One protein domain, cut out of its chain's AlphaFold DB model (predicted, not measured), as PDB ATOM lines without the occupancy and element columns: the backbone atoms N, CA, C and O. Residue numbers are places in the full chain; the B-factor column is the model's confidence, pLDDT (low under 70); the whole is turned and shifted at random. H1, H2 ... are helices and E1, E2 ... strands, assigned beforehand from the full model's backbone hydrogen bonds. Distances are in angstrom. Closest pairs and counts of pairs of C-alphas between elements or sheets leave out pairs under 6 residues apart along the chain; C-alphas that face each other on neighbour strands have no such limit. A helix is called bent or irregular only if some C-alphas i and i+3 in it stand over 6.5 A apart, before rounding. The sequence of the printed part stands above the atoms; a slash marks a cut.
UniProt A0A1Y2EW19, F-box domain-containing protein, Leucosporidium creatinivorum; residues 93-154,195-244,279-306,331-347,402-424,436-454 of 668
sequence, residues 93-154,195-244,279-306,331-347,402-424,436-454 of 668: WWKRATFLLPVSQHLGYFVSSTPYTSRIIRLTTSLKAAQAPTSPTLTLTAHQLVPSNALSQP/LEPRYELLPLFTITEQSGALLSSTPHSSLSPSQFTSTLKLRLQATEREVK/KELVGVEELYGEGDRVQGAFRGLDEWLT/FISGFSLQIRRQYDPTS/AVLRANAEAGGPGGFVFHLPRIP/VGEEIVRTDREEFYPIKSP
ATOM      1  N   TRP A  93     221.678 227.824 329.561       88.19
ATOM      2  CA  TRP A  93     221.133 227.273 328.317       88.19
ATOM      3  C   TRP A  93     222.094 227.424 327.140       88.19
ATOM      4  O   TRP A  93     222.247 226.463 326.384       88.19
ATOM      5  N   TRP A  94     222.815 228.545 327.019       87.50
ATOM      6  CA  TRP A  94     223.910 228.661 326.042       87.50
ATOM      7  C   TRP A  94     224.972 227.574 326.264       87.50
ATOM      8  O   TRP A  94     225.356 226.878 325.321       87.50
ATOM      9  N   LYS A  95     225.404 227.347 327.511       86.69
ATOM     10  CA  LYS A  95     226.396 226.309 327.826       86.69
ATOM     11  C   LYS A  95     225.883 224.899 327.508       86.69
ATOM     12  O   LYS A  95     226.597 224.127 326.861       86.69
ATOM     13  N   ARG A  96     224.624 224.590 327.843       90.00
ATOM     14  CA  ARG A  96     223.955 223.340 327.433       90.00
ATOM     15  C   ARG A  96     223.899 223.188 325.915       90.00
ATOM     16  O   ARG A  96     224.176 222.101 325.424       90.00
ATOM     17  N   ALA A  97     223.620 224.255 325.166       89.88
ATOM     18  CA  ALA A  97     223.658 224.227 323.705       89.88
ATOM     19  C   ALA A  97     225.074 223.944 323.171       89.88
ATOM     20  O   ALA A  97     225.232 223.118 322.275       89.88
ATOM     21  N   THR A  98     226.127 224.533 323.753       85.81
ATOM     22  CA  THR A  98     227.512 224.226 323.334       85.81
ATOM     23  C   THR A  98     227.940 222.781 323.619       85.81
ATOM     24  O   THR A  98     228.792 222.262 322.903       85.81
ATOM     25  N   PHE A  99     227.332 222.110 324.604       86.31
ATOM     26  CA  PHE A  99     227.485 220.666 324.817       86.31
ATOM     27  C   PHE A  99     226.629 219.840 323.843       86.31
ATOM     28  O   PHE A  99     227.114 218.868 323.269       86.31
ATOM     29  N   LEU A 100     225.365 220.229 323.654       86.50
ATOM     30  CA  LEU A 100     224.352 219.444 322.950       86.50
ATOM     31  C   LEU A 100     224.501 219.477 321.431       86.50
ATOM     32  O   LEU A 100     224.418 218.441 320.786       86.50
ATOM     33  N   LEU A 101     224.713 220.651 320.840       85.44
ATOM     34  CA  LEU A 101     224.672 220.817 319.386       85.44
ATOM     35  C   LEU A 101     225.816 220.112 318.627       85.44
ATOM     36  O   LEU A 101     225.567 219.623 317.529       85.44
ATOM     37  N   PRO A 102     227.037 219.956 319.180       82.44
ATOM     38  CA  PRO A 102     228.055 219.089 318.579       82.44
ATOM     39  C   PRO A 102     227.690 217.596 318.564       82.44
ATOM     40  O   PRO A 102     228.290 216.842 317.801       82.44
ATOM     41  N   VAL A 103     226.746 217.156 319.406       81.19
ATOM     42  CA  VAL A 103     226.298 215.754 319.503       81.19
ATOM     43  C   VAL A 103     224.841 215.544 319.091       81.19
ATOM     44  O   VAL A 103     224.400 214.403 319.039       81.19
ATOM     45  N   SER A 104     224.094 216.597 318.735       82.25
ATOM     46  CA  SER A 104     222.695 216.481 318.294       82.25
ATOM     47  C   SER A 104     222.577 215.677 316.996       82.25
ATOM     48  O   SER A 104     221.614 214.949 316.796       82.25
ATOM     49  N   GLN A 105     223.618 215.743 316.161       76.75
ATOM     50  CA  GLN A 105     223.819 214.898 314.981       76.75
ATOM     51  C   GLN A 105     223.969 213.395 315.289       76.75
ATOM     52  O   GLN A 105     223.938 212.564 314.387       76.75
ATOM     53  N   HIS A 106     224.181 213.044 316.555       82.62
ATOM     54  CA  HIS A 106     224.299 211.676 317.034       82.62
ATOM     55  C   HIS A 106     223.069 211.257 317.857       82.62
ATOM     56  O   HIS A 106     223.154 210.291 318.596       82.62
ATOM     57  N   LEU A 107     221.933 211.959 317.765       87.88
ATOM     58  CA  LEU A 107     220.674 211.544 318.400       87.88
ATOM     59  C   LEU A 107     219.850 210.660 317.461       87.88
ATOM     60  O   LEU A 107     219.879 210.840 316.246       87.88
ATOM     61  N   GLY A 108     219.092 209.721 318.030       90.50
ATOM     62  CA  GLY A 108     218.294 208.750 317.275       90.50
ATOM     63  C   GLY A 108     218.891 207.344 317.300       90.50
ATOM     64  O   GLY A 108     219.555 206.968 318.268       90.50
ATOM     65  N   TYR A 109     218.616 206.552 316.264       90.56
ATOM     66  CA  TYR A 109     218.999 205.143 316.185       90.56
ATOM     67  C   TYR A 109     220.221 204.935 315.288       90.56
ATOM     68  O   TYR A 109     220.307 205.483 314.191       90.56
ATOM     69  N   PHE A 110     221.149 204.103 315.754       91.88
ATOM     70  CA  PHE A 110     222.389 203.761 315.068       91.88
ATOM     71  C   PHE A 110     222.599 202.254 315.071       91.88
ATOM     72  O   PHE A 110     222.227 201.572 316.024       91.88
ATOM     73  N   VAL A 111     223.261 201.747 314.039       90.56
ATOM     74  CA  VAL A 111     223.722 200.363 313.964       90.56
ATOM     75  C   VAL A 111     225.244 200.292 314.068       90.56
ATOM     76  O   VAL A 111     225.954 201.114 313.486       90.56
ATOM     77  N   SER A 112     225.743 199.306 314.809       89.44
ATOM     78  CA  SER A 112     227.167 198.955 314.883       89.44
ATOM     79  C   SER A 112     227.721 198.494 313.530       89.44
ATOM     80  O   SER A 112     227.014 197.901 312.715       89.44
ATOM     81  N   SER A 113     229.017 198.716 313.306       84.50
ATOM     82  CA  SER A 113     229.754 198.237 312.137       84.50
ATOM     83  C   SER A 113     230.257 196.802 312.241       84.50
ATOM     84  O   SER A 113     230.813 196.265 311.280       84.50
ATOM     85  N   THR A 114     230.054 196.162 313.392       80.62
ATOM     86  CA  THR A 114     230.503 194.792 313.627       80.62
ATOM     87  C   THR A 114     229.526 193.792 312.988       80.62
ATOM     88  O   THR A 114     228.355 193.757 313.348       80.62
ATOM     89  N   PRO A 115     229.956 192.938 312.041       65.88
ATOM     90  CA  PRO A 115     229.029 192.153 311.218       65.88
ATOM     91  C   PRO A 115     228.303 191.019 311.959       65.88
ATOM     92  O   PRO A 115     227.264 190.580 311.473       65.88
ATOM     93  N   TYR A 116     228.849 190.552 313.092       64.81
ATOM     94  CA  TYR A 116     228.374 189.387 313.867       64.81
ATOM     95  C   TYR A 116     227.936 189.722 315.297       64.81
ATOM     96  O   TYR A 116     227.386 188.882 316.000       64.81
ATOM     97  N   THR A 117     228.247 190.934 315.748       66.56
ATOM     98  CA  THR A 117     227.875 191.474 317.061       66.56
ATOM     99  C   THR A 117     227.125 192.787 316.889       66.56
ATOM    100  O   THR A 117     227.112 193.598 317.813       66.56
ATOM    101  N   SER A 118     226.544 193.002 315.700       70.12
ATOM    102  CA  SER A 118     225.825 194.220 315.341       70.12
ATOM    103  C   SER A 118     224.748 194.501 316.380       70.12
ATOM    104  O   SER A 118     223.994 193.614 316.784       70.12
ATOM    105  N   ARG A 119     224.700 195.750 316.827       87.38
ATOM    106  CA  ARG A 119     223.791 196.242 317.857       87.38
ATOM    107  C   ARG A 119     223.084 197.442 317.289       87.38
ATOM    108  O   ARG A 119     223.733 198.309 316.700       87.38
ATOM    109  N   ILE A 120     221.785 197.510 317.526       90.88
ATOM    110  CA  ILE A 120     221.051 198.755 317.381       90.88
ATOM    111  C   ILE A 120     221.191 199.492 318.708       90.88
ATOM    112  O   ILE A 120     220.886 198.936 319.764       90.88
ATOM    113  N   ILE A 121     221.677 200.727 318.660       92.69
ATOM    114  CA  ILE A 121     221.744 201.612 319.817       92.69
ATOM    115  C   ILE A 121     220.898 202.856 319.568       92.69
ATOM    116  O   ILE A 121     220.867 203.391 318.462       92.69
ATOM    117  N   ARG A 122     220.217 203.326 320.607       92.94
ATOM    118  CA  ARG A 122     219.486 204.588 320.633       92.94
ATOM    119  C   ARG A 122     220.271 205.587 321.475       92.94
ATOM    120  O   ARG A 122     220.596 205.295 322.623       92.94
ATOM    121  N   LEU A 123     220.557 206.759 320.923       92.12
ATOM    122  CA  LEU A 123     221.125 207.892 321.648       92.12
ATOM    123  C   LEU A 123     220.017 208.912 321.947       92.12
ATOM    124  O   LEU A 123     219.411 209.472 321.031       92.12
ATOM    125  N   THR A 124     219.752 209.128 323.235       92.06
ATOM    126  CA  THR A 124     218.722 210.034 323.774       92.06
ATOM    127  C   THR A 124     219.354 211.128 324.625       92.06
ATOM    128  O   THR A 124     220.444 210.939 325.173       92.06
ATOM    129  N   THR A 125     218.684 212.271 324.785       91.62
ATOM    130  CA  THR A 125     219.093 213.292 325.757       91.62
ATOM    131  C   THR A 125     218.000 213.574 326.772       91.62
ATOM    132  O   THR A 125     216.845 213.806 326.438       91.62
ATOM    133  N   SER A 126     218.392 213.597 328.042       90.56
ATOM    134  CA  SER A 126     217.518 213.919 329.165       90.56
ATOM    135  C   SER A 126     218.132 215.024 330.015       90.56
ATOM    136  O   SER A 126     219.352 215.111 330.190       90.56
ATOM    137  N   LEU A 127     217.276 215.900 330.540       89.25
ATOM    138  CA  LEU A 127     217.667 216.936 331.485       89.25
ATOM    139  C   LEU A 127     217.307 216.463 332.890       89.25
ATOM    140  O   LEU A 127     216.202 216.705 333.367       89.25
ATOM    141  N   LYS A 128     218.232 215.767 333.557       84.12
ATOM    142  CA  LYS A 128     217.936 215.204 334.876       84.12
ATOM    143  C   LYS A 128     217.761 216.321 335.899       84.12
ATOM    144  O   LYS A 128     218.657 217.155 336.078       84.12
ATOM    145  N   ALA A 129     216.609 216.305 336.572       77.06
ATOM    146  CA  ALA A 129     216.343 217.150 337.724       77.06
ATOM    147  C   ALA A 129     217.463 216.968 338.754       77.06
ATOM    148  O   ALA A 129     217.901 215.852 339.045       77.06
ATOM    149  N   ALA A 130     217.965 218.084 339.265       69.19
ATOM    150  CA  ALA A 130     219.070 218.057 340.196       69.19
ATOM    151  C   ALA A 130     218.637 217.533 341.563       69.19
ATOM    152  O   ALA A 130     217.630 217.971 342.119       69.19
ATOM    153  N   GLN A 131     219.467 216.682 342.162       75.12
ATOM    154  CA  GLN A 131     219.413 216.506 343.607       75.12
ATOM    155  C   GLN A 131     219.978 217.789 344.230       75.12
ATOM    156  O   GLN A 131     221.131 218.161 343.978       75.12
ATOM    157  N   ALA A 132     219.134 218.513 344.966       72.50
ATOM    158  CA  ALA A 132     219.499 219.793 345.563       72.50
ATOM    159  C   ALA A 132     220.772 219.640 346.425       72.50
ATOM    160  O   ALA A 132     220.862 218.681 347.194       72.50
ATOM    161  N   PRO A 133     221.764 220.546 346.310       71.94
ATOM    162  CA  PRO A 133     221.689 221.888 345.717       71.94
ATOM    163  C   PRO A 133     222.271 222.006 344.288       71.94
ATOM    164  O   PRO A 133     222.735 223.078 343.912       71.94
ATOM    165  N   THR A 134     222.351 220.926 343.504       76.25
ATOM    166  CA  THR A 134     223.040 220.974 342.194       76.25
ATOM    167  C   THR A 134     222.210 221.632 341.073       76.25
ATOM    168  O   THR A 134     221.010 221.849 341.210       76.25
ATOM    169  N   SER A 135     222.852 221.963 339.945       77.56
ATOM    170  CA  SER A 135     222.177 222.408 338.710       77.56
ATOM    171  C   SER A 135     221.627 221.214 337.914       77.56
ATOM    172  O   SER A 135     222.316 220.189 337.848       77.56
ATOM    173  N   PRO A 136     220.459 221.316 337.236       83.19
ATOM    174  CA  PRO A 136     219.959 220.230 336.395       83.19
ATOM    175  C   PRO A 136     220.992 219.917 335.315       83.19
ATOM    176  O   PRO A 136     221.463 220.824 334.616       83.19
ATOM    177  N   THR A 137     221.382 218.652 335.211       86.69
ATOM    178  CA  THR A 137     222.510 218.242 334.372       86.69
ATOM    179  C   THR A 137     221.982 217.608 333.097       86.69
ATOM    180  O   THR A 137     221.205 216.655 333.139       86.69
ATOM    181  N   LEU A 138     222.403 218.156 331.958       89.69
ATOM    182  CA  LEU A 138     222.100 217.585 330.655       89.69
ATOM    183  C   LEU A 138     222.930 216.312 330.456       89.69
ATOM    184  O   LEU A 138     224.159 216.335 330.596       89.69
ATOM    185  N   THR A 139     222.250 215.211 330.139       89.62
ATOM    186  CA  THR A 139     222.864 213.904 329.907       89.62
ATOM    187  C   THR A 139     222.454 213.326 328.558       89.62
ATOM    188  O   THR A 139     221.267 213.241 328.265       89.62
ATOM    189  N   LEU A 140     223.433 212.905 327.760       89.88
ATOM    190  CA  LEU A 140     223.254 212.054 326.582       89.88
ATOM    191  C   LEU A 140     223.432 210.600 327.028       89.88
ATOM    192  O   LEU A 140     224.487 210.267 327.565       89.88
ATOM    193  N   THR A 141     222.441 209.745 326.803       90.31
ATOM    194  CA  THR A 141     222.486 208.328 327.192       90.31
ATOM    195  C   THR A 141     222.412 207.454 325.949       90.31
ATOM    196  O   THR A 141     221.600 207.697 325.059       90.31
ATOM    197  N   ALA A 142     223.274 206.442 325.874       91.25
ATOM    198  CA  ALA A 142     223.172 205.381 324.883       91.25
ATOM    199  C   ALA A 142     222.429 204.192 325.483       91.25
ATOM    200  O   ALA A 142     222.789 203.738 326.565       91.25
ATOM    201  N   HIS A 143     221.457 203.650 324.759       91.25
ATOM    202  CA  HIS A 143     220.745 202.424 325.104       91.25
ATOM    203  C   HIS A 143     220.917 201.402 323.982       91.25
ATOM    204  O   HIS A 143     220.764 201.756 322.819       91.25
ATOM    205  N   GLN A 144     221.211 200.143 324.293       91.88
ATOM    206  CA  GLN A 144     221.139 199.046 323.332       91.88
ATOM    207  C   GLN A 144     219.694 198.571 323.221       91.88
ATOM    208  O   GLN A 144     219.093 198.221 324.231       91.88
ATOM    209  N   LEU A 145     219.166 198.511 322.001       92.06
ATOM    210  CA  LEU A 145     217.892 197.870 321.707       92.06
ATOM    211  C   LEU A 145     218.114 196.353 321.633       92.06
ATOM    212  O   LEU A 145     218.690 195.850 320.665       92.06
ATOM    213  N   VAL A 146     217.682 195.628 322.664       90.56
ATOM    214  CA  VAL A 146     217.792 194.166 322.746       90.56
ATOM    215  C   VAL A 146     216.427 193.527 322.479       90.56
ATOM    216  O   VAL A 146     215.485 193.786 323.229       90.56
ATOM    217  N   PRO A 147     216.287 192.694 321.432       92.44
ATOM    218  CA  PRO A 147     215.071 191.945 321.181       92.44
ATOM    219  C   PRO A 147     215.081 190.637 321.983       92.44
ATOM    220  O   PRO A 147     216.070 189.905 322.014       92.44
ATOM    221  N   SER A 148     213.944 190.294 322.575       91.62
ATOM    222  CA  SER A 148     213.677 188.986 323.175       91.62
ATOM    223  C   SER A 148     212.349 188.438 322.649       91.62
ATOM    224  O   SER A 148     211.469 189.199 322.258       91.62
ATOM    225  N   ASN A 149     212.194 187.114 322.595       92.69
ATOM    226  CA  ASN A 149     210.916 186.492 322.242       92.69
ATOM    227  C   ASN A 149     210.184 186.162 323.543       92.69
ATOM    228  O   ASN A 149     210.659 185.319 324.299       92.69
ATOM    229  N   ALA A 150     209.042 186.790 323.815       92.56
ATOM    230  CA  ALA A 150     208.291 186.564 325.050       92.56
ATOM    231  C   ALA A 150     207.928 185.078 325.239       92.56
ATOM    232  O   ALA A 150     207.927 184.579 326.362       92.56
ATOM    233  N   LEU A 151     207.727 184.351 324.135       89.56
ATOM    234  CA  LEU A 151     207.405 182.921 324.105       89.56
ATOM    235  C   LEU A 151     208.531 181.999 324.605       89.56
ATOM    236  O   LEU A 151     208.264 180.827 324.871       89.56
ATOM    237  N   SER A 152     209.772 182.488 324.733       86.56
ATOM    238  CA  SER A 152     210.863 181.713 325.345       86.56
ATOM    239  C   SER A 152     210.821 181.736 326.877       86.56
ATOM    240  O   SER A 152     211.471 180.908 327.518       86.56
ATOM    241  N   GLN A 153     210.054 182.652 327.482       87.69
ATOM    242  CA  GLN A 153     209.878 182.707 328.931       87.69
ATOM    243  C   GLN A 153     208.908 181.593 329.372       87.69
ATOM    244  O   GLN A 153     207.808 181.492 328.826       87.69
ATOM    245  N   PRO A 154     209.263 180.759 330.369       87.81
ATOM    246  CA  PRO A 154     208.451 179.600 330.758       87.81
ATOM    247  C   PRO A 154     207.071 179.983 331.312       87.81
ATOM    248  O   PRO A 154     206.127 179.201 331.167       87.81
ATOM    249  N   LEU A 195     206.756 184.206 317.033       93.56
ATOM    250  CA  LEU A 195     207.472 185.413 317.423       93.56
ATOM    251  C   LEU A 195     206.529 186.413 318.091       93.56
ATOM    252  O   LEU A 195     205.685 187.009 317.424       93.56
ATOM    253  N   GLU A 196     206.735 186.614 319.390       93.94
ATOM    254  CA  GLU A 196     206.141 187.695 320.173       93.94
ATOM    255  C   GLU A 196     207.287 188.575 320.696       93.94
ATOM    256  O   GLU A 196     207.882 188.265 321.733       93.94
ATOM    257  N   PRO A 197     207.715 189.598 319.938       93.19
ATOM    258  CA  PRO A 197     208.927 190.330 320.247       93.19
ATOM    259  C   PRO A 197     208.687 191.301 321.404       93.19
ATOM    260  O   PRO A 197     207.712 192.048 321.428       93.19
ATOM    261  N   ARG A 198     209.625 191.323 322.343       92.62
ATOM    262  CA  ARG A 198     209.767 192.357 323.365       92.62
ATOM    263  C   ARG A 198     211.097 193.055 323.166       92.62
ATOM    264  O   ARG A 198     212.099 192.399 322.881       92.62
ATOM    265  N   TYR A 199     211.104 194.365 323.351       91.94
ATOM    266  CA  TYR A 199     212.293 195.190 323.211       91.94
ATOM    267  C   TYR A 199     212.684 195.746 324.577       91.94
ATOM    268  O   TYR A 199     211.827 196.200 325.327       91.94
ATOM    269  N   GLU A 200     213.972 195.705 324.892       90.44
ATOM    270  CA  GLU A 200     214.536 196.301 326.101       90.44
ATOM    271  C   GLU A 200     215.621 197.311 325.708       90.44
ATOM    272  O   GLU A 200     216.435 197.037 324.824       90.44
ATOM    273  N   LEU A 201     215.627 198.485 326.347       89.62
ATOM    274  CA  LEU A 201     216.583 199.570 326.097       89.62
ATOM    275  C   LEU A 201     217.682 199.592 327.173       89.62
ATOM    276  O   LEU A 201     217.728 200.480 328.029       89.62
ATOM    277  N   LEU A 202     218.595 198.617 327.120       88.56
ATOM    278  CA  LEU A 202     219.670 198.456 328.107       88.56
ATOM    279  C   LEU A 202     220.655 199.645 328.075       88.56
ATOM    280  O   LEU A 202     221.303 199.857 327.049       88.56
ATOM    281  N   PRO A 203     220.837 200.415 329.165       86.31
ATOM    282  CA  PRO A 203     221.690 201.608 329.164       86.31
ATOM    283  C   PRO A 203     223.176 201.238 329.053       86.31
ATOM    284  O   PRO A 203     223.703 200.580 329.938       86.31
ATOM    285  N   LEU A 204     223.870 201.666 327.995       83.94
ATOM    286  CA  LEU A 204     225.277 201.345 327.699       83.94
ATOM    287  C   LEU A 204     226.292 202.324 328.314       83.94
ATOM    288  O   LEU A 204     227.313 201.910 328.866       83.94
ATOM    289  N   PHE A 205     226.070 203.632 328.151       84.69
ATOM    290  CA  PHE A 205     226.944 204.692 328.672       84.69
ATOM    291  C   PHE A 205     226.211 206.035 328.753       84.69
ATOM    292  O   PHE A 205     225.219 206.250 328.054       84.69
ATOM    293  N   THR A 206     226.755 206.965 329.549       84.81
ATOM    294  CA  THR A 206     226.169 208.299 329.746       84.81
ATOM    295  C   THR A 206     227.228 209.397 329.644       84.81
ATOM    296  O   THR A 206     228.256 209.380 330.321       84.81
ATOM    297  N   ILE A 207     226.959 210.405 328.817       86.12
ATOM    298  CA  ILE A 207     227.761 211.622 328.688       86.12
ATOM    299  C   ILE A 207     227.067 212.761 329.417       86.12
ATOM    300  O   ILE A 207     225.932 213.088 329.089       86.12
ATOM    301  N   THR A 208     227.744 213.383 330.384       86.44
ATOM    302  CA  THR A 208     227.229 214.572 331.080       86.44
ATOM    303  C   THR A 208     228.019 215.815 330.687       86.44
ATOM    304  O   THR A 208     229.201 215.732 330.343       86.44
ATOM    305  N   GLU A 209     227.377 216.979 330.796       82.06
ATOM    306  CA  GLU A 209     228.004 218.288 330.570       82.06
ATOM    307  C   GLU A 209     229.278 218.504 331.413       82.06
ATOM    308  O   GLU A 209     230.240 219.112 330.945       82.06
ATOM    309  N   GLN A 210     229.302 218.002 332.654       77.12
ATOM    310  CA  GLN A 210     230.369 218.285 333.624       77.12
ATOM    311  C   GLN A 210     231.526 217.282 333.551       77.12
ATOM    312  O   GLN A 210     232.694 217.665 333.598       77.12
ATOM    313  N   SER A 211     231.215 215.989 333.442       66.38
ATOM    314  CA  SER A 211     232.221 214.917 333.433       66.38
ATOM    315  C   SER A 211     232.820 214.656 332.050       66.38
ATOM    316  O   SER A 211     233.856 213.997 331.940       66.38
ATOM    317  N   GLY A 212     232.157 215.111 330.983       62.12
ATOM    318  CA  GLY A 212     232.244 214.429 329.698       62.12
ATOM    319  C   GLY A 212     231.619 213.036 329.814       62.12
ATOM    320  O   GLY A 212     230.725 212.809 330.636       62.12
ATOM    321  N   ALA A 213     232.080 212.085 329.009       53.97
ATOM    322  CA  ALA A 213     231.490 210.755 329.005       53.97
ATOM    323  C   ALA A 213     232.086 209.830 330.052       53.97
ATOM    324  O   ALA A 213     233.279 209.526 330.012       53.97
ATOM    325  N   LEU A 214     231.217 209.328 330.921       49.41
ATOM    326  CA  LEU A 214     231.531 208.257 331.844       49.41
ATOM    327  C   LEU A 214     230.958 206.957 331.268       49.41
ATOM    328  O   LEU A 214     229.810 206.899 330.823       49.41
ATOM    329  N   LEU A 215     231.763 205.896 331.288       52.03
ATOM    330  CA  LEU A 215     231.212 204.538 331.251       52.03
ATOM    331  C   LEU A 215     230.256 204.390 332.443       52.03
ATOM    332  O   LEU A 215     230.501 205.034 333.467       52.03
ATOM    333  N   SER A 216     229.187 203.587 332.312       46.03
ATOM    334  CA  SER A 216     228.196 203.426 333.388       46.03
ATOM    335  C   SER A 216     228.903 203.194 334.722       46.03
ATOM    336  O   SER A 216     229.643 202.226 334.882       46.03
ATOM    337  N   SER A 217     228.727 204.132 335.655       42.03
ATOM    338  CA  SER A 217     229.410 204.133 336.950       42.03
ATOM    339  C   SER A 217     228.596 203.401 338.014       42.03
ATOM    340  O   SER A 217     228.657 203.746 339.198       42.03
ATOM    341  N   THR A 218     227.785 202.434 337.589       42.72
ATOM    342  CA  THR A 218     227.130 201.489 338.479       42.72
ATOM    343  C   THR A 218     228.218 200.774 339.307       42.72
ATOM    344  O   THR A 218     229.273 200.402 338.784       42.72
ATOM    345  N   PRO A 219     228.092 200.735 340.648       37.94
ATOM    346  CA  PRO A 219     229.250 200.518 341.515       37.94
ATOM    347  C   PRO A 219     229.441 199.035 341.874       37.94
ATOM    348  O   PRO A 219     229.519 198.703 343.060       37.94
ATOM    349  N   HIS A 220     229.454 198.122 340.892       39.72
ATOM    350  CA  HIS A 220     229.442 196.671 341.172       39.72
ATOM    351  C   HIS A 220     230.655 195.872 340.676       39.72
ATOM    352  O   HIS A 220     230.846 194.730 341.098       39.72
ATOM    353  N   SER A 221     231.567 196.477 339.911       40.78
ATOM    354  CA  SER A 221     232.925 195.928 339.783       40.78
ATOM    355  C   SER A 221     233.673 196.079 341.120       40.78
ATOM    356  O   SER A 221     233.752 197.176 341.672       40.78
ATOM    357  N   SER A 222     234.294 195.003 341.619       42.41
ATOM    358  CA  SER A 222     235.105 195.022 342.854       42.41
ATOM    359  C   SER A 222     236.383 195.873 342.754       42.41
ATOM    360  O   SER A 222     237.068 196.104 343.755       42.41
ATOM    361  N   LEU A 223     236.695 196.383 341.559       42.56
ATOM    362  CA  LEU A 223     237.683 197.427 341.335       42.56
ATOM    363  C   LEU A 223     237.024 198.785 341.603       42.56
ATOM    364  O   LEU A 223     236.366 199.354 340.732       42.56
ATOM    365  N   SER A 224     237.216 199.310 342.816       43.19
ATOM    366  CA  SER A 224     236.845 200.693 343.142       43.19
ATOM    367  C   SER A 224     237.452 201.656 342.108       43.19
ATOM    368  O   SER A 224     238.664 201.572 341.870       43.19
ATOM    369  N   PRO A 225     236.686 202.622 341.556       47.22
ATOM    370  CA  PRO A 225     237.208 203.639 340.638       47.22
ATOM    371  C   PRO A 225     238.443 204.380 341.173       47.22
ATOM    372  O   PRO A 225     239.296 204.803 340.400       47.22
ATOM    373  N   SER A 226     238.598 204.449 342.503       50.47
ATOM    374  CA  SER A 226     239.770 205.011 343.185       50.47
ATOM    375  C   SER A 226     241.105 204.306 342.890       50.47
ATOM    376  O   SER A 226     242.144 204.797 343.320       50.47
ATOM    377  N   GLN A 227     241.109 203.146 342.222       51.62
ATOM    378  CA  GLN A 227     242.339 202.476 341.781       51.62
ATOM    379  C   GLN A 227     242.940 203.096 340.509       51.62
ATOM    380  O   GLN A 227     244.126 202.902 340.241       51.62
ATOM    381  N   PHE A 228     242.163 203.868 339.744       53.75
ATOM    382  CA  PHE A 228     242.655 204.593 338.577       53.75
ATOM    383  C   PHE A 228     242.904 206.060 338.947       53.75
ATOM    384  O   PHE A 228     241.972 206.838 339.109       53.75
ATOM    385  N   THR A 229     244.175 206.468 339.021       57.81
ATOM    386  CA  THR A 229     244.566 207.887 339.195       57.81
ATOM    387  C   THR A 229     244.277 208.753 337.961       57.81
ATOM    388  O   THR A 229     244.446 209.968 337.988       57.81
ATOM    389  N   SER A 230     243.853 208.135 336.860       63.84
ATOM    390  CA  SER A 230     243.515 208.788 335.598       63.84
ATOM    391  C   SER A 230     242.007 208.801 335.382       63.84
ATOM    392  O   SER A 230     241.382 207.738 335.419       63.84
ATOM    393  N   THR A 231     241.443 209.959 335.045       67.25
ATOM    394  CA  THR A 231     240.047 210.023 334.594       67.25
ATOM    395  C   THR A 231     239.939 209.503 333.162       67.25
ATOM    396  O   THR A 231     240.751 209.841 332.296       67.25
ATOM    397  N   LEU A 232     238.944 208.650 332.914       67.00
ATOM    398  CA  LEU A 232     238.591 208.182 331.577       67.00
ATOM    399  C   LEU A 232     237.393 208.989 331.086       67.00
ATOM    400  O   LEU A 232     236.375 209.065 331.770       67.00
ATOM    401  N   LYS A 233     237.526 209.583 329.903       72.25
ATOM    402  CA  LYS A 233     236.478 210.341 329.219       72.25
ATOM    403  C   LYS A 233     236.214 209.675 327.880       72.25
ATOM    404  O   LYS A 233     237.095 209.702 327.022       72.25
ATOM    405  N   LEU A 234     235.034 209.093 327.665       75.81
ATOM    406  CA  LEU A 234     234.656 208.738 326.291       75.81
ATOM    407  C   LEU A 234     234.415 210.022 325.473       75.81
ATOM    408  O   LEU A 234     234.137 211.108 325.996       75.81
ATOM    409  N   ARG A 235     234.496 209.883 324.160       80.69
ATOM    410  CA  ARG A 235     234.161 210.898 323.176       80.69
ATOM    411  C   ARG A 235     233.540 210.197 321.976       80.69
ATOM    412  O   ARG A 235     234.114 209.231 321.476       80.69
ATOM    413  N   LEU A 236     232.422 210.730 321.489       84.31
ATOM    414  CA  LEU A 236     231.942 210.413 320.148       84.31
ATOM    415  C   LEU A 236     232.924 211.049 319.151       84.31
ATOM    416  O   LEU A 236     233.058 212.275 319.086       84.31
ATOM    417  N   GLN A 237     233.693 210.223 318.443       86.31
ATOM    418  CA  GLN A 237     234.544 210.669 317.346       86.31
ATOM    419  C   GLN A 237     233.751 210.484 316.053       86.31
ATOM    420  O   GLN A 237     233.507 209.347 315.669       86.31
ATOM    421  N   ALA A 238     233.395 211.573 315.368       85.00
ATOM    422  CA  ALA A 238     232.771 211.491 314.049       85.00
ATOM    423  C   ALA A 238     233.628 210.652 313.079       85.00
ATOM    424  O   ALA A 238     234.860 210.769 313.058       85.00
ATOM    425  N   THR A 239     232.964 209.804 312.301       86.31
ATOM    426  CA  THR A 239     233.565 208.911 311.301       86.31
ATOM    427  C   THR A 239     232.782 209.030 310.009       86.31
ATOM    428  O   THR A 239     231.564 208.897 310.029       86.31
ATOM    429  N   GLU A 240     233.462 209.237 308.889       85.62
ATOM    430  CA  GLU A 240     232.843 209.245 307.562       85.62
ATOM    431  C   GLU A 240     233.215 207.955 306.836       85.62
ATOM    432  O   GLU A 240     234.372 207.524 306.883       85.62
ATOM    433  N   ARG A 241     232.245 207.333 306.162       83.12
ATOM    434  CA  ARG A 241     232.484 206.169 305.306       83.12
ATOM    435  C   ARG A 241     231.957 206.416 303.908       83.12
ATOM    436  O   ARG A 241     230.816 206.835 303.744       83.12
ATOM    437  N   GLU A 242     232.783 206.107 302.923       81.88
ATOM    438  CA  GLU A 242     232.378 206.033 301.526       81.88
ATOM    439  C   GLU A 242     231.366 204.890 301.338       81.88
ATOM    440  O   GLU A 242     231.618 203.748 301.738       81.88
ATOM    441  N   VAL A 243     230.226 205.205 300.728       76.12
ATOM    442  CA  VAL A 243     229.203 204.253 300.297       76.12
ATOM    443  C   VAL A 243     228.953 204.497 298.818       76.12
ATOM    444  O   VAL A 243     228.591 205.596 298.403       76.12
ATOM    445  N   LYS A 244     229.176 203.462 298.008       70.00
ATOM    446  CA  LYS A 244     228.984 203.533 296.559       70.00
ATOM    447  C   LYS A 244     227.492 203.659 296.255       70.00
ATOM    448  O   LYS A 244     226.712 202.798 296.664       70.00
ATOM    449  N   LYS A 279     223.728 201.394 301.378       73.56
ATOM    450  CA  LYS A 279     222.870 202.556 301.048       73.56
ATOM    451  C   LYS A 279     221.401 202.356 301.457       73.56
ATOM    452  O   LYS A 279     220.752 203.287 301.924       73.56
ATOM    453  N   GLU A 280     220.916 201.119 301.358       69.50
ATOM    454  CA  GLU A 280     219.565 200.695 301.728       69.50
ATOM    455  C   GLU A 280     219.250 200.888 303.216       69.50
ATOM    456  O   GLU A 280     218.108 201.136 303.587       69.50
ATOM    457  N   LEU A 281     220.239 200.706 304.087       69.75
ATOM    458  CA  LEU A 281     220.014 200.575 305.526       69.75
ATOM    459  C   LEU A 281     220.133 201.909 306.270       69.75
ATOM    460  O   LEU A 281     219.404 202.205 307.213       69.75
ATOM    461  N   VAL A 282     221.035 202.737 305.765       68.38
ATOM    462  CA  VAL A 282     221.192 204.166 306.050       68.38
ATOM    463  C   VAL A 282     220.208 205.040 305.262       68.38
ATOM    464  O   VAL A 282     220.461 206.225 305.109       68.38
ATOM    465  N   GLY A 283     219.110 204.490 304.727       60.03
ATOM    466  CA  GLY A 283     218.034 205.276 304.109       60.03
ATOM    467  C   GLY A 283     218.513 206.338 303.112       60.03
ATOM    468  O   GLY A 283     218.084 207.492 303.193       60.03
ATOM    469  N   VAL A 284     219.449 205.981 302.225       59.44
ATOM    470  CA  VAL A 284     219.862 206.854 301.121       59.44
ATOM    471  C   VAL A 284     218.819 206.724 300.027       59.44
ATOM    472  O   VAL A 284     218.833 205.777 299.246       59.44
ATOM    473  N   GLU A 285     217.888 207.672 300.010       56.06
ATOM    474  CA  GLU A 285     216.863 207.764 298.980       56.06
ATOM    475  C   GLU A 285     217.506 208.286 297.687       56.06
ATOM    476  O   GLU A 285     218.076 209.381 297.634       56.06
ATOM    477  N   GLU A 286     217.462 207.464 296.637       55.03
ATOM    478  CA  GLU A 286     217.924 207.844 295.302       55.03
ATOM    479  C   GLU A 286     216.932 208.841 294.698       55.03
ATOM    480  O   GLU A 286     215.907 208.480 294.123       55.03
ATOM    481  N   LEU A 287     217.244 210.130 294.843       53.06
ATOM    482  CA  LEU A 287     216.541 211.189 294.131       53.06
ATOM    483  C   LEU A 287     216.867 211.106 292.639       53.06
ATOM    484  O   LEU A 287     217.887 211.620 292.183       53.06
ATOM    485  N   TYR A 288     215.971 210.484 291.875       49.06
ATOM    486  CA  TYR A 288     216.010 210.502 290.415       49.06
ATOM    487  C   TYR A 288     215.723 211.917 289.887       49.06
ATOM    488  O   TYR A 288     214.577 212.289 289.639       49.06
ATOM    489  N   GLY A 289     216.782 212.707 289.713       52.31
ATOM    490  CA  GLY A 289     216.759 214.020 289.072       52.31
ATOM    491  C   GLY A 289     218.053 214.287 288.299       52.31
ATOM    492  O   GLY A 289     219.134 213.905 288.741       52.31
ATOM    493  N   GLU A 290     217.951 214.950 287.143       41.47
ATOM    494  CA  GLU A 290     219.110 215.393 286.353       41.47
ATOM    495  C   GLU A 290     219.902 216.481 287.104       41.47
ATOM    496  O   GLU A 290     219.641 217.678 286.972       41.47
ATOM    497  N   GLY A 291     220.877 216.059 287.912       49.56
ATOM    498  CA  GLY A 291     221.804 216.941 288.622       49.56
ATOM    499  C   GLY A 291     222.310 216.331 289.928       49.56
ATOM    500  O   GLY A 291     221.625 216.420 290.939       49.56
ATOM    501  N   ASP A 292     223.520 215.757 289.890       44.84
ATOM    502  CA  ASP A 292     224.230 215.007 290.947       44.84
ATOM    503  C   ASP A 292     224.105 215.546 292.391       44.84
ATOM    504  O   ASP A 292     225.030 216.149 292.943       44.84
ATOM    505  N   ARG A 293     222.974 215.271 293.051       46.12
ATOM    506  CA  ARG A 293     222.737 215.542 294.478       46.12
ATOM    507  C   ARG A 293     221.903 214.437 295.117       46.12
ATOM    508  O   ARG A 293     220.725 214.608 295.418       46.12
ATOM    509  N   VAL A 294     222.537 213.292 295.354       42.81
ATOM    510  CA  VAL A 294     221.929 212.218 296.151       42.81
ATOM    511  C   VAL A 294     221.956 212.611 297.628       42.81
ATOM    512  O   VAL A 294     222.998 213.034 298.130       42.81
ATOM    513  N   GLN A 295     220.818 212.481 298.322       43.22
ATOM    514  CA  GLN A 295     220.632 212.969 299.690       43.22
ATOM    515  C   GLN A 295     220.000 211.911 300.636       43.22
ATOM    516  O   GLN A 295     218.867 211.502 300.430       43.22
ATOM    517  N   GLY A 296     220.706 211.473 301.700       40.00
ATOM    518  CA  GLY A 296     220.378 210.279 302.514       40.00
ATOM    519  C   GLY A 296     220.707 210.293 304.027       40.00
ATOM    520  O   GLY A 296     221.767 210.751 304.443       40.00
ATOM    521  N   ALA A 297     219.788 209.735 304.829       39.81
ATOM    522  CA  ALA A 297     219.680 209.679 306.308       39.81
ATOM    523  C   ALA A 297     219.900 210.939 307.168       39.81
ATOM    524  O   ALA A 297     219.148 211.143 308.126       39.81
ATOM    525  N   PHE A 298     220.956 211.722 306.952       44.06
ATOM    526  CA  PHE A 298     221.434 212.653 307.968       44.06
ATOM    527  C   PHE A 298     220.742 214.026 307.940       44.06
ATOM    528  O   PHE A 298     221.187 214.968 307.286       44.06
ATOM    529  N   ARG A 299     219.704 214.169 308.774       51.91
ATOM    530  CA  ARG A 299     219.067 215.465 309.042       51.91
ATOM    531  C   ARG A 299     220.021 216.400 309.778       51.91
ATOM    532  O   ARG A 299     220.274 216.234 310.974       51.91
ATOM    533  N   GLY A 300     220.519 217.417 309.081       45.81
ATOM    534  CA  GLY A 300     221.309 218.480 309.699       45.81
ATOM    535  C   GLY A 300     220.521 219.192 310.805       45.81
ATOM    536  O   GLY A 300     219.298 219.264 310.757       45.81
ATOM    537  N   LEU A 301     221.214 219.773 311.790       44.47
ATOM    538  CA  LEU A 301     220.587 220.504 312.909       44.47
ATOM    539  C   LEU A 301     219.595 221.599 312.458       44.47
ATOM    540  O   LEU A 301     218.660 221.906 313.188       44.47
ATOM    541  N   ASP A 302     219.801 222.166 311.268       40.75
ATOM    542  CA  ASP A 302     218.855 223.057 310.593       40.75
ATOM    543  C   ASP A 302     217.514 222.350 310.332       40.75
ATOM    544  O   ASP A 302     216.513 222.683 310.957       40.75
ATOM    545  N   GLU A 303     217.511 221.291 309.523       46.12
ATOM    546  CA  GLU A 303     216.343 220.453 309.220       46.12
ATOM    547  C   GLU A 303     215.696 219.856 310.490       46.12
ATOM    548  O   GLU A 303     214.470 219.749 310.606       46.12
ATOM    549  N   TRP A 304     216.518 219.548 311.500       49.59
ATOM    550  CA  TRP A 304     216.094 219.088 312.827       49.59
ATOM    551  C   TRP A 304     215.439 220.169 313.705       49.59
ATOM    552  O   TRP A 304     214.963 219.846 314.794       49.59
ATOM    553  N   LEU A 305     215.378 221.424 313.255       45.16
ATOM    554  CA  LEU A 305     214.724 222.538 313.947       45.16
ATOM    555  C   LEU A 305     213.688 223.260 313.068       45.16
ATOM    556  O   LEU A 305     212.641 223.659 313.577       45.16
ATOM    557  N   THR A 306     213.930 223.386 311.762       44.72
ATOM    558  CA  THR A 306     213.081 224.135 310.820       44.72
ATOM    559  C   THR A 306     211.999 223.276 310.155       44.72
ATOM    560  O   THR A 306     210.934 223.794 309.807       44.72
ATOM    561  N   PHE A 331     228.965 209.714 300.934       79.62
ATOM    562  CA  PHE A 331     229.636 209.640 302.229       79.62
ATOM    563  C   PHE A 331     228.598 209.622 303.336       79.62
ATOM    564  O   PHE A 331     227.627 210.373 303.294       79.62
ATOM    565  N   ILE A 332     228.813 208.767 304.331       81.62
ATOM    566  CA  ILE A 332     227.905 208.604 305.462       81.62
ATOM    567  C   ILE A 332     228.638 208.915 306.748       81.62
ATOM    568  O   ILE A 332     229.621 208.259 307.103       81.62
ATOM    569  N   SER A 333     228.108 209.906 307.454       83.00
ATOM    570  CA  SER A 333     228.578 210.320 308.765       83.00
ATOM    571  C   SER A 333     227.973 209.438 309.854       83.00
ATOM    572  O   SER A 333     226.758 209.331 310.004       83.00
ATOM    573  N   GLY A 334     228.851 208.825 310.634       88.62
ATOM    574  CA  GLY A 334     228.561 208.093 311.858       88.62
ATOM    575  C   GLY A 334     229.470 208.562 312.994       88.62
ATOM    576  O   GLY A 334     230.040 209.659 312.948       88.62
ATOM    577  N   PHE A 335     229.655 207.721 314.007       88.94
ATOM    578  CA  PHE A 335     230.661 207.940 315.046       88.94
ATOM    579  C   PHE A 335     231.332 206.645 315.507       88.94
ATOM    580  O   PHE A 335     230.755 205.570 315.458       88.94
ATOM    581  N   SER A 336     232.536 206.753 316.054       89.12
ATOM    582  CA  SER A 336     233.199 205.700 316.832       89.12
ATOM    583  C   SER A 336     233.364 206.145 318.284       89.12
ATOM    584  O   SER A 336     233.365 207.345 318.590       89.12
ATOM    585  N   LEU A 337     233.513 205.182 319.195       85.06
ATOM    586  CA  LEU A 337     233.794 205.468 320.599       85.06
ATOM    587  C   LEU A 337     235.303 205.565 320.843       85.06
ATOM    588  O   LEU A 337     236.074 204.630 320.626       85.06
ATOM    589  N   GLN A 338     235.726 206.721 321.341       82.44
ATOM    590  CA  GLN A 338     237.102 206.989 321.738       82.44
ATOM    591  C   GLN A 338     237.168 207.158 323.255       82.44
ATOM    592  O   GLN A 338     236.515 208.052 323.780       82.44
ATOM    593  N   ILE A 339     237.993 206.381 323.957       78.44
ATOM    594  CA  ILE A 339     238.403 206.700 325.329       78.44
ATOM    595  C   ILE A 339     239.606 207.640 325.282       78.44
ATOM    596  O   ILE A 339     240.619 207.376 324.633       78.44
ATOM    597  N   ARG A 340     239.510 208.733 326.030       77.50
ATOM    598  CA  ARG A 340     240.636 209.580 326.407       77.50
ATOM    599  C   ARG A 340     240.978 209.326 327.856       77.50
ATOM    600  O   ARG A 340     240.108 209.398 328.724       77.50
ATOM    601  N   ARG A 341     242.248 209.068 328.118       75.19
ATOM    602  CA  ARG A 341     242.787 208.942 329.462       75.19
ATOM    603  C   ARG A 341     243.518 210.229 329.813       75.19
ATOM    604  O   ARG A 341     244.536 210.555 329.205       75.19
ATOM    605  N   GLN A 342     242.975 210.958 330.783       72.94
ATOM    606  CA  GLN A 342     243.581 212.172 331.311       72.94
ATOM    607  C   GLN A 342     244.272 211.847 332.637       72.94
ATOM    608  O   GLN A 342     243.636 211.435 333.612       72.94
ATOM    609  N   TYR A 343     245.589 212.026 332.655       72.44
ATOM    610  CA  TYR A 343     246.415 211.898 333.848       72.44
ATOM    611  C   TYR A 343     246.328 213.189 334.668       72.44
ATOM    612  O   TYR A 343     246.505 214.278 334.120       72.44
ATOM    613  N   ASP A 344     246.055 213.085 335.970       70.50
ATOM    614  CA  ASP A 344     246.164 214.228 336.880       70.50
ATOM    615  C   ASP A 344     247.645 214.397 337.282       70.50
ATOM    616  O   ASP A 344     248.181 213.519 337.968       70.50
ATOM    617  N   PRO A 345     248.326 215.491 336.888       65.25
ATOM    618  CA  PRO A 345     249.746 215.697 337.186       65.25
ATOM    619  C   PRO A 345     250.024 215.889 338.686       65.25
ATOM    620  O   PRO A 345     251.158 215.706 339.127       65.25
ATOM    621  N   THR A 346     249.011 216.230 339.489       69.06
ATOM    622  CA  THR A 346     249.133 216.317 340.953       69.06
ATOM    623  C   THR A 346     249.086 214.936 341.609       69.06
ATOM    624  O   THR A 346     249.698 214.728 342.660       69.06
ATOM    625  N   SER A 347     248.470 213.953 340.941       60.97
ATOM    626  CA  SER A 347     248.465 212.540 341.331       60.97
ATOM    627  C   SER A 347     249.791 211.842 340.986       60.97
ATOM    628  O   SER A 347     249.835 210.821 340.300       60.97
ATOM    629  N   ALA A 402     244.710 195.751 329.289       54.31
ATOM    630  CA  ALA A 402     243.596 195.889 330.222       54.31
ATOM    631  C   ALA A 402     242.301 196.050 329.418       54.31
ATOM    632  O   ALA A 402     242.089 197.072 328.769       54.31
ATOM    633  N   VAL A 403     241.461 195.017 329.464       54.75
ATOM    634  CA  VAL A 403     240.149 194.976 328.814       54.75
ATOM    635  C   VAL A 403     239.144 195.703 329.705       54.75
ATOM    636  O   VAL A 403     238.721 195.165 330.730       54.75
ATOM    637  N   LEU A 404     238.766 196.929 329.339       56.56
ATOM    638  CA  LEU A 404     237.600 197.576 329.946       56.56
ATOM    639  C   LEU A 404     236.336 197.062 329.267       56.56
ATOM    640  O   LEU A 404     236.281 197.004 328.040       56.56
ATOM    641  N   ARG A 405     235.327 196.732 330.075       57.16
ATOM    642  CA  ARG A 405     234.001 196.313 329.623       57.16
ATOM    643  C   ARG A 405     232.963 197.296 330.144       57.16
ATOM    644  O   ARG A 405     232.779 197.389 331.356       57.16
ATOM    645  N   ALA A 406     232.272 198.002 329.252       53.44
ATOM    646  CA  ALA A 406     230.992 198.609 329.627       53.44
ATOM    647  C   ALA A 406     230.008 197.485 330.022       53.44
ATOM    648  O   ALA A 406     230.064 196.414 329.421       53.44
ATOM    649  N   ASN A 407     229.127 197.703 331.000       47.97
ATOM    650  CA  ASN A 407     228.025 196.788 331.352       47.97
ATOM    651  C   ASN A 407     228.367 195.321 331.697       47.97
ATOM    652  O   ASN A 407     227.518 194.444 331.559       47.97
ATOM    653  N   ALA A 408     229.554 195.015 332.227       45.81
ATOM    654  CA  ALA A 408     229.889 193.645 332.656       45.81
ATOM    655  C   ALA A 408     229.091 193.118 333.880       45.81
ATOM    656  O   ALA A 408     229.414 192.062 334.416       45.81
ATOM    657  N   GLU A 409     228.092 193.856 334.365       45.72
ATOM    658  CA  GLU A 409     227.488 193.676 335.693       45.72
ATOM    659  C   GLU A 409     226.365 192.633 335.759       45.72
ATOM    660  O   GLU A 409     226.073 192.133 336.841       45.72
ATOM    661  N   ALA A 410     225.734 192.303 334.628       43.59
ATOM    662  CA  ALA A 410     224.500 191.508 334.603       43.59
ATOM    663  C   ALA A 410     224.669 190.056 334.111       43.59
ATOM    664  O   ALA A 410     223.680 189.336 334.014       43.59
ATOM    665  N   GLY A 411     225.876 189.642 333.698       49.81
ATOM    666  CA  GLY A 411     226.044 188.456 332.831       49.81
ATOM    667  C   GLY A 411     225.387 188.623 331.446       49.81
ATOM    668  O   GLY A 411     225.267 187.674 330.678       49.81
ATOM    669  N   GLY A 412     224.930 189.837 331.122       47.06
ATOM    670  CA  GLY A 412     224.244 190.146 329.875       47.06
ATOM    671  C   GLY A 412     225.226 190.323 328.709       47.06
ATOM    672  O   GLY A 412     226.225 191.036 328.857       47.06
ATOM    673  N   PRO A 413     224.947 189.745 327.526       50.16
ATOM    674  CA  PRO A 413     225.751 189.980 326.332       50.16
ATOM    675  C   PRO A 413     225.538 191.413 325.813       50.16
ATOM    676  O   PRO A 413     224.478 191.735 325.280       50.16
ATOM    677  N   GLY A 414     226.539 192.292 325.945       52.75
ATOM    678  CA  GLY A 414     226.388 193.679 325.464       52.75
ATOM    679  C   GLY A 414     227.464 194.707 325.831       52.75
ATOM    680  O   GLY A 414     227.220 195.905 325.710       52.75
ATOM    681  N   GLY A 415     228.661 194.308 326.271       61.25
ATOM    682  CA  GLY A 415     229.710 195.273 326.630       61.25
ATOM    683  C   GLY A 415     230.467 195.863 325.434       61.25
ATOM    684  O   GLY A 415     230.630 195.200 324.410       61.25
ATOM    685  N   PHE A 416     230.954 197.101 325.562       63.78
ATOM    686  CA  PHE A 416     232.054 197.614 324.734       63.78
ATOM    687  C   PHE A 416     233.374 197.087 325.273       63.78
ATOM    688  O   PHE A 416     233.588 197.175 326.481       63.78
ATOM    689  N   VAL A 417     234.251 196.599 324.398       63.38
ATOM    690  CA  VAL A 417     235.623 196.232 324.752       63.38
ATOM    691  C   VAL A 417     236.560 197.380 324.392       63.38
ATOM    692  O   VAL A 417     236.519 197.928 323.297       63.38
ATOM    693  N   PHE A 418     237.424 197.753 325.334       66.06
ATOM    694  CA  PHE A 418     238.538 198.656 325.061       66.06
ATOM    695  C   PHE A 418     239.836 197.971 325.453       66.06
ATOM    696  O   PHE A 418     240.061 197.681 326.630       66.06
ATOM    697  N   HIS A 419     240.706 197.756 324.470       66.25
ATOM    698  CA  HIS A 419     242.053 197.243 324.679       66.25
ATOM    699  C   HIS A 419     242.969 198.398 325.098       66.25
ATOM    700  O   HIS A 419     243.647 199.004 324.268       66.25
ATOM    701  N   LEU A 420     242.994 198.728 326.394       65.25
ATOM    702  CA  LEU A 420     244.002 199.652 326.911       65.25
ATOM    703  C   LEU A 420     245.371 198.950 326.874       65.25
ATOM    704  O   LEU A 420     245.516 197.903 327.524       65.25
ATOM    705  N   PRO A 421     246.399 199.496 326.199       61.59
ATOM    706  CA  PRO A 421     247.755 199.027 326.428       61.59
ATOM    707  C   PRO A 421     248.092 199.264 327.905       61.59
ATOM    708  O   PRO A 421     247.844 200.342 328.452       61.59
ATOM    709  N   ARG A 422     248.654 198.264 328.592       60.09
ATOM    710  CA  ARG A 422     249.276 198.525 329.893       60.09
ATOM    711  C   ARG A 422     250.330 199.597 329.676       60.09
ATOM    712  O   ARG A 422     251.166 199.453 328.784       60.09
ATOM    713  N   ILE A 423     250.327 200.608 330.551       57.16
ATOM    714  CA  ILE A 423     251.488 201.482 330.728       57.16
ATOM    715  C   ILE A 423     252.685 200.531 330.834       57.16
ATOM    716  O   ILE A 423     252.661 199.660 331.717       57.16
ATOM    717  N   PRO A 424     253.680 200.605 329.930       50.19
ATOM    718  CA  PRO A 424     254.840 199.750 330.052       50.19
ATOM    719  C   PRO A 424     255.412 199.963 331.451       50.19
ATOM    720  O   PRO A 424     255.465 201.093 331.938       50.19
ATOM    721  N   VAL A 436     252.788 215.372 330.552       55.84
ATOM    722  CA  VAL A 436     251.509 216.060 330.308       55.84
ATOM    723  C   VAL A 436     250.987 215.658 328.924       55.84
ATOM    724  O   VAL A 436     251.097 216.404 327.954       55.84
ATOM    725  N   GLY A 437     250.464 214.434 328.821       58.69
ATOM    726  CA  GLY A 437     249.933 213.865 327.581       58.69
ATOM    727  C   GLY A 437     248.506 213.337 327.735       58.69
ATOM    728  O   GLY A 437     248.171 212.722 328.746       58.69
ATOM    729  N   GLU A 438     247.672 213.542 326.712       64.94
ATOM    730  CA  GLU A 438     246.426 212.784 326.554       64.94
ATOM    731  C   GLU A 438     246.728 211.461 325.843       64.94
ATOM    732  O   GLU A 438     247.234 211.455 324.721       64.94
ATOM    733  N   GLU A 439     246.380 210.337 326.467       72.19
ATOM    734  CA  GLU A 439     246.419 209.032 325.808       72.19
ATOM    735  C   GLU A 439     245.044 208.736 325.195       72.19
ATOM    736  O   GLU A 439     244.014 208.767 325.878       72.19
ATOM    737  N   ILE A 440     245.025 208.477 323.887       69.25
ATOM    738  CA  ILE A 440     243.820 208.186 323.109       69.25
ATOM    739  C   ILE A 440     243.786 206.689 322.804       69.25
ATOM    740  O   ILE A 440     244.615 206.194 322.042       69.25
ATOM    741  N   VAL A 441     242.784 205.989 323.338       62.53
ATOM    742  CA  VAL A 441     242.488 204.592 323.001       62.53
ATOM    743  C   VAL A 441     241.146 204.543 322.275       62.53
ATOM    744  O   VAL A 441     240.158 205.127 322.714       62.53
ATOM    745  N   ARG A 442     241.104 203.874 321.125       63.28
ATOM    746  CA  ARG A 442     239.869 203.660 320.356       63.28
ATOM    747  C   ARG A 442     239.266 202.305 320.720       63.28
ATOM    748  O   ARG A 442     240.011 201.408 321.115       63.28
ATOM    749  N   THR A 443     237.954 202.144 320.543       62.81
ATOM    750  CA  THR A 443     237.395 200.800 320.338       62.81
ATOM    751  C   THR A 443     238.085 200.124 319.153       62.81
ATOM    752  O   THR A 443     238.624 200.769 318.244       62.81
ATOM    753  N   ASP A 444     238.060 198.802 319.157       59.16
ATOM    754  CA  ASP A 444     238.519 197.912 318.102       59.16
ATOM    755  C   ASP A 444     237.597 197.968 316.867       59.16
ATOM    756  O   ASP A 444     236.950 197.005 316.476       59.16
ATOM    757  N   ARG A 445     237.606 199.124 316.187       71.12
ATOM    758  CA  ARG A 445     236.974 199.377 314.872       71.12
ATOM    759  C   ARG A 445     235.441 199.348 314.835       71.12
ATOM    760  O   ARG A 445     234.879 199.425 313.747       71.12
ATOM    761  N   GLU A 446     234.772 199.295 315.983       84.19
ATOM    762  CA  GLU A 446     233.325 199.492 316.044       84.19
ATOM    763  C   GLU A 446     232.956 200.967 315.785       84.19
ATOM    764  O   GLU A 446     233.346 201.880 316.523       84.19
ATOM    765  N   GLU A 447     232.207 201.172 314.706       88.94
ATOM    766  CA  GLU A 447     231.672 202.439 314.207       88.94
ATOM    767  C   GLU A 447     230.139 202.342 314.203       88.94
ATOM    768  O   GLU A 447     229.586 201.260 314.030       88.94
ATOM    769  N   PHE A 448     229.444 203.455 314.385       90.12
ATOM    770  CA  PHE A 448     227.995 203.530 314.528       90.12
ATOM    771  C   PHE A 448     227.412 204.441 313.460       90.12
ATOM    772  O   PHE A 448     227.748 205.624 313.406       90.12
ATOM    773  N   TYR A 449     226.527 203.897 312.630       89.56
ATOM    774  CA  TYR A 449     225.924 204.605 311.500       89.56
ATOM    775  C   TYR A 449     224.417 204.771 311.700       89.56
ATOM    776  O   TYR A 449     223.787 203.843 312.208       89.56
ATOM    777  N   PRO A 450     223.838 205.932 311.346       88.00
ATOM    778  CA  PRO A 450     222.422 206.200 311.566       88.00
ATOM    779  C   PRO A 450     221.542 205.253 310.742       88.00
ATOM    780  O   PRO A 450     221.871 204.926 309.605       88.00
ATOM    781  N   ILE A 451     220.408 204.846 311.302       86.50
ATOM    782  CA  ILE A 451     219.360 204.081 310.608       86.50
ATOM    783  C   ILE A 451     218.024 204.822 310.726       86.50
ATOM    784  O   ILE A 451     217.849 205.611 311.661       86.50
ATOM    785  N   LYS A 452     217.062 204.584 309.816       83.62
ATOM    786  CA  LYS A 452     215.699 205.117 310.024       83.62
ATOM    787  C   LYS A 452     215.161 204.551 311.352       83.62
ATOM    788  O   LYS A 452     215.356 203.370 311.652       83.62
ATOM    789  N   SER A 453     214.520 205.396 312.161       83.19
ATOM    790  CA  SER A 453     213.937 204.988 313.446       83.19
ATOM    791  C   SER A 453     212.946 203.824 313.275       83.19
ATOM    792  O   SER A 453     212.304 203.728 312.225       83.19
ATOM    793  N   PRO A 454     212.754 202.969 314.300       87.06
ATOM    794  CA  PRO A 454     211.605 202.074 314.371       87.06
ATOM    795  C   PRO A 454     210.289 202.824 314.145       87.06
ATOM    796  O   PRO A 454     210.189 204.024 314.415       87.06
TER     797      PRO A 454
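This is residues 93 to 154, 195 to 244, 279 to 306, 331 to 347, 402 to 424 and 436 to 454 of the 668 residues of the protein "F-box domain-containing protein" of Leucosporidium creatinivorum (UniProt A0A1Y2EW19). One strongly twisted sheet of eight strands curls like part of a barrel: its leaf E5 E4 E3 E2 E1 faces its leaf E7 E6 across the bent hinge strand E10, and the edge strands E5 and E6 come together on the other side. Helix H1 lies over E3 and E4 and reaches E6, the hairpin of E8 and E9 packs on E10, and residues 130 to 135 and 288 to 293 stick out as loops. The printed part has 199 residues, with two named helices and ten named strands in the order H1 E1 E2 E3 E4 E5 E6 H2 E7 E8 E9 E10. The large sheet runs E5 E4 E3 E2 E1 E10 E7 E6 and the small one E8 E9, both antiparallel, and the class is mostly strand. The whole is compact, with a radius of gyration of the C-alphas of 19.0 A and spans of 62 by 51 by 43 A.

Begin with the large sheet at C-alpha 212, (232.244, 214.429, 329.698), where E5 runs over residues 212 to 215. Next across the sheet come E4, residues 197 to 208 and 32.2 A long, E3, residues 137 to 149 and 35.9 A, E2, residues 120 to 128 and 24.2 A, and E1, residues 108 to 112. Then look for E10, residues 438 to 450 and 29.1 A, which ends at C-alpha 450, (222.422, 206.200, 311.566). E7, residues 331 to 343, spans 35.9 A, and E6, residues 230 to 244, spans 42.0 A. The small sheet is E8, residues 402 to 405, and E9, residues 417 to 421. Find H1, residues 93 to 104 and 14.8 A long, from C-alpha 93 at (221.133, 227.273, 328.317); H2 is residues 303 to 306.

Start at E1, E2 and E3, a meander, each strand the antiparallel neighbour of the one before: N 110 and O 121 are 2.8 A apart, N 124 and O 141 3.0 A. On the other side of E3 from E2 is E4, with N 142 and O 205 at 2.9 A, and E4 forms a hairpin with E5, N 208 and O 212 at 3.0 A. The sheet is a folded sheet, bent back on itself into two leaves that face each other, with 45 pairs of C-alphas within 11 A. Its hinge, E10, bends by 76 degrees at residue 444; its pairing is staggered, with N 111 and O 449 at 2.8 A towards E1 and N 441 and O 339 at 2.9 A towards E7. E7 and E6 are antiparallel, N 235 and O 338 at 2.8 A. The closest C-alphas of E5 and E6 are those of Ala 213 and Leu 234, 4.6 A apart. H1 is on the sheet at a height of 9.5 A, over E4 and E3, slantwise to the strands at 34 degrees to E3 on the local plane; its closest C-alphas to E3 are those of Arg 96 and Leu 138, 6.9 A. In H1, 6 of 8 O i to N i+4 pairs are within hydrogen-bond range; H2 is too short for such a pair, and its one O i to N i+3 pair is out of range. H2 is not on the sheet. E8 and E9 are a hairpin, N 404 and O 418 at 3.1 A; the C-alphas of Phe 418 and Thr 443 are the closest of E9 and E10, 5.3 A.

The C-alphas farthest apart are those of Glu 290 and Ser 347, 62.4 A. Watch for five cuts, with C-alpha gaps of 14.6 A from 154 to 195, 7.6 A from 244 to 279, 23.6 A from 306 to 331, 20.6 A from 347 to 402 and 16.6 A from 424 to 436. Of the links printed whole, E5 to E6 and E8 to E9 are long. The mean pLDDT of the printed part is 71.5; 87 residues are under 70, among them 211 to 232, 280 to 306 and 402 to 424.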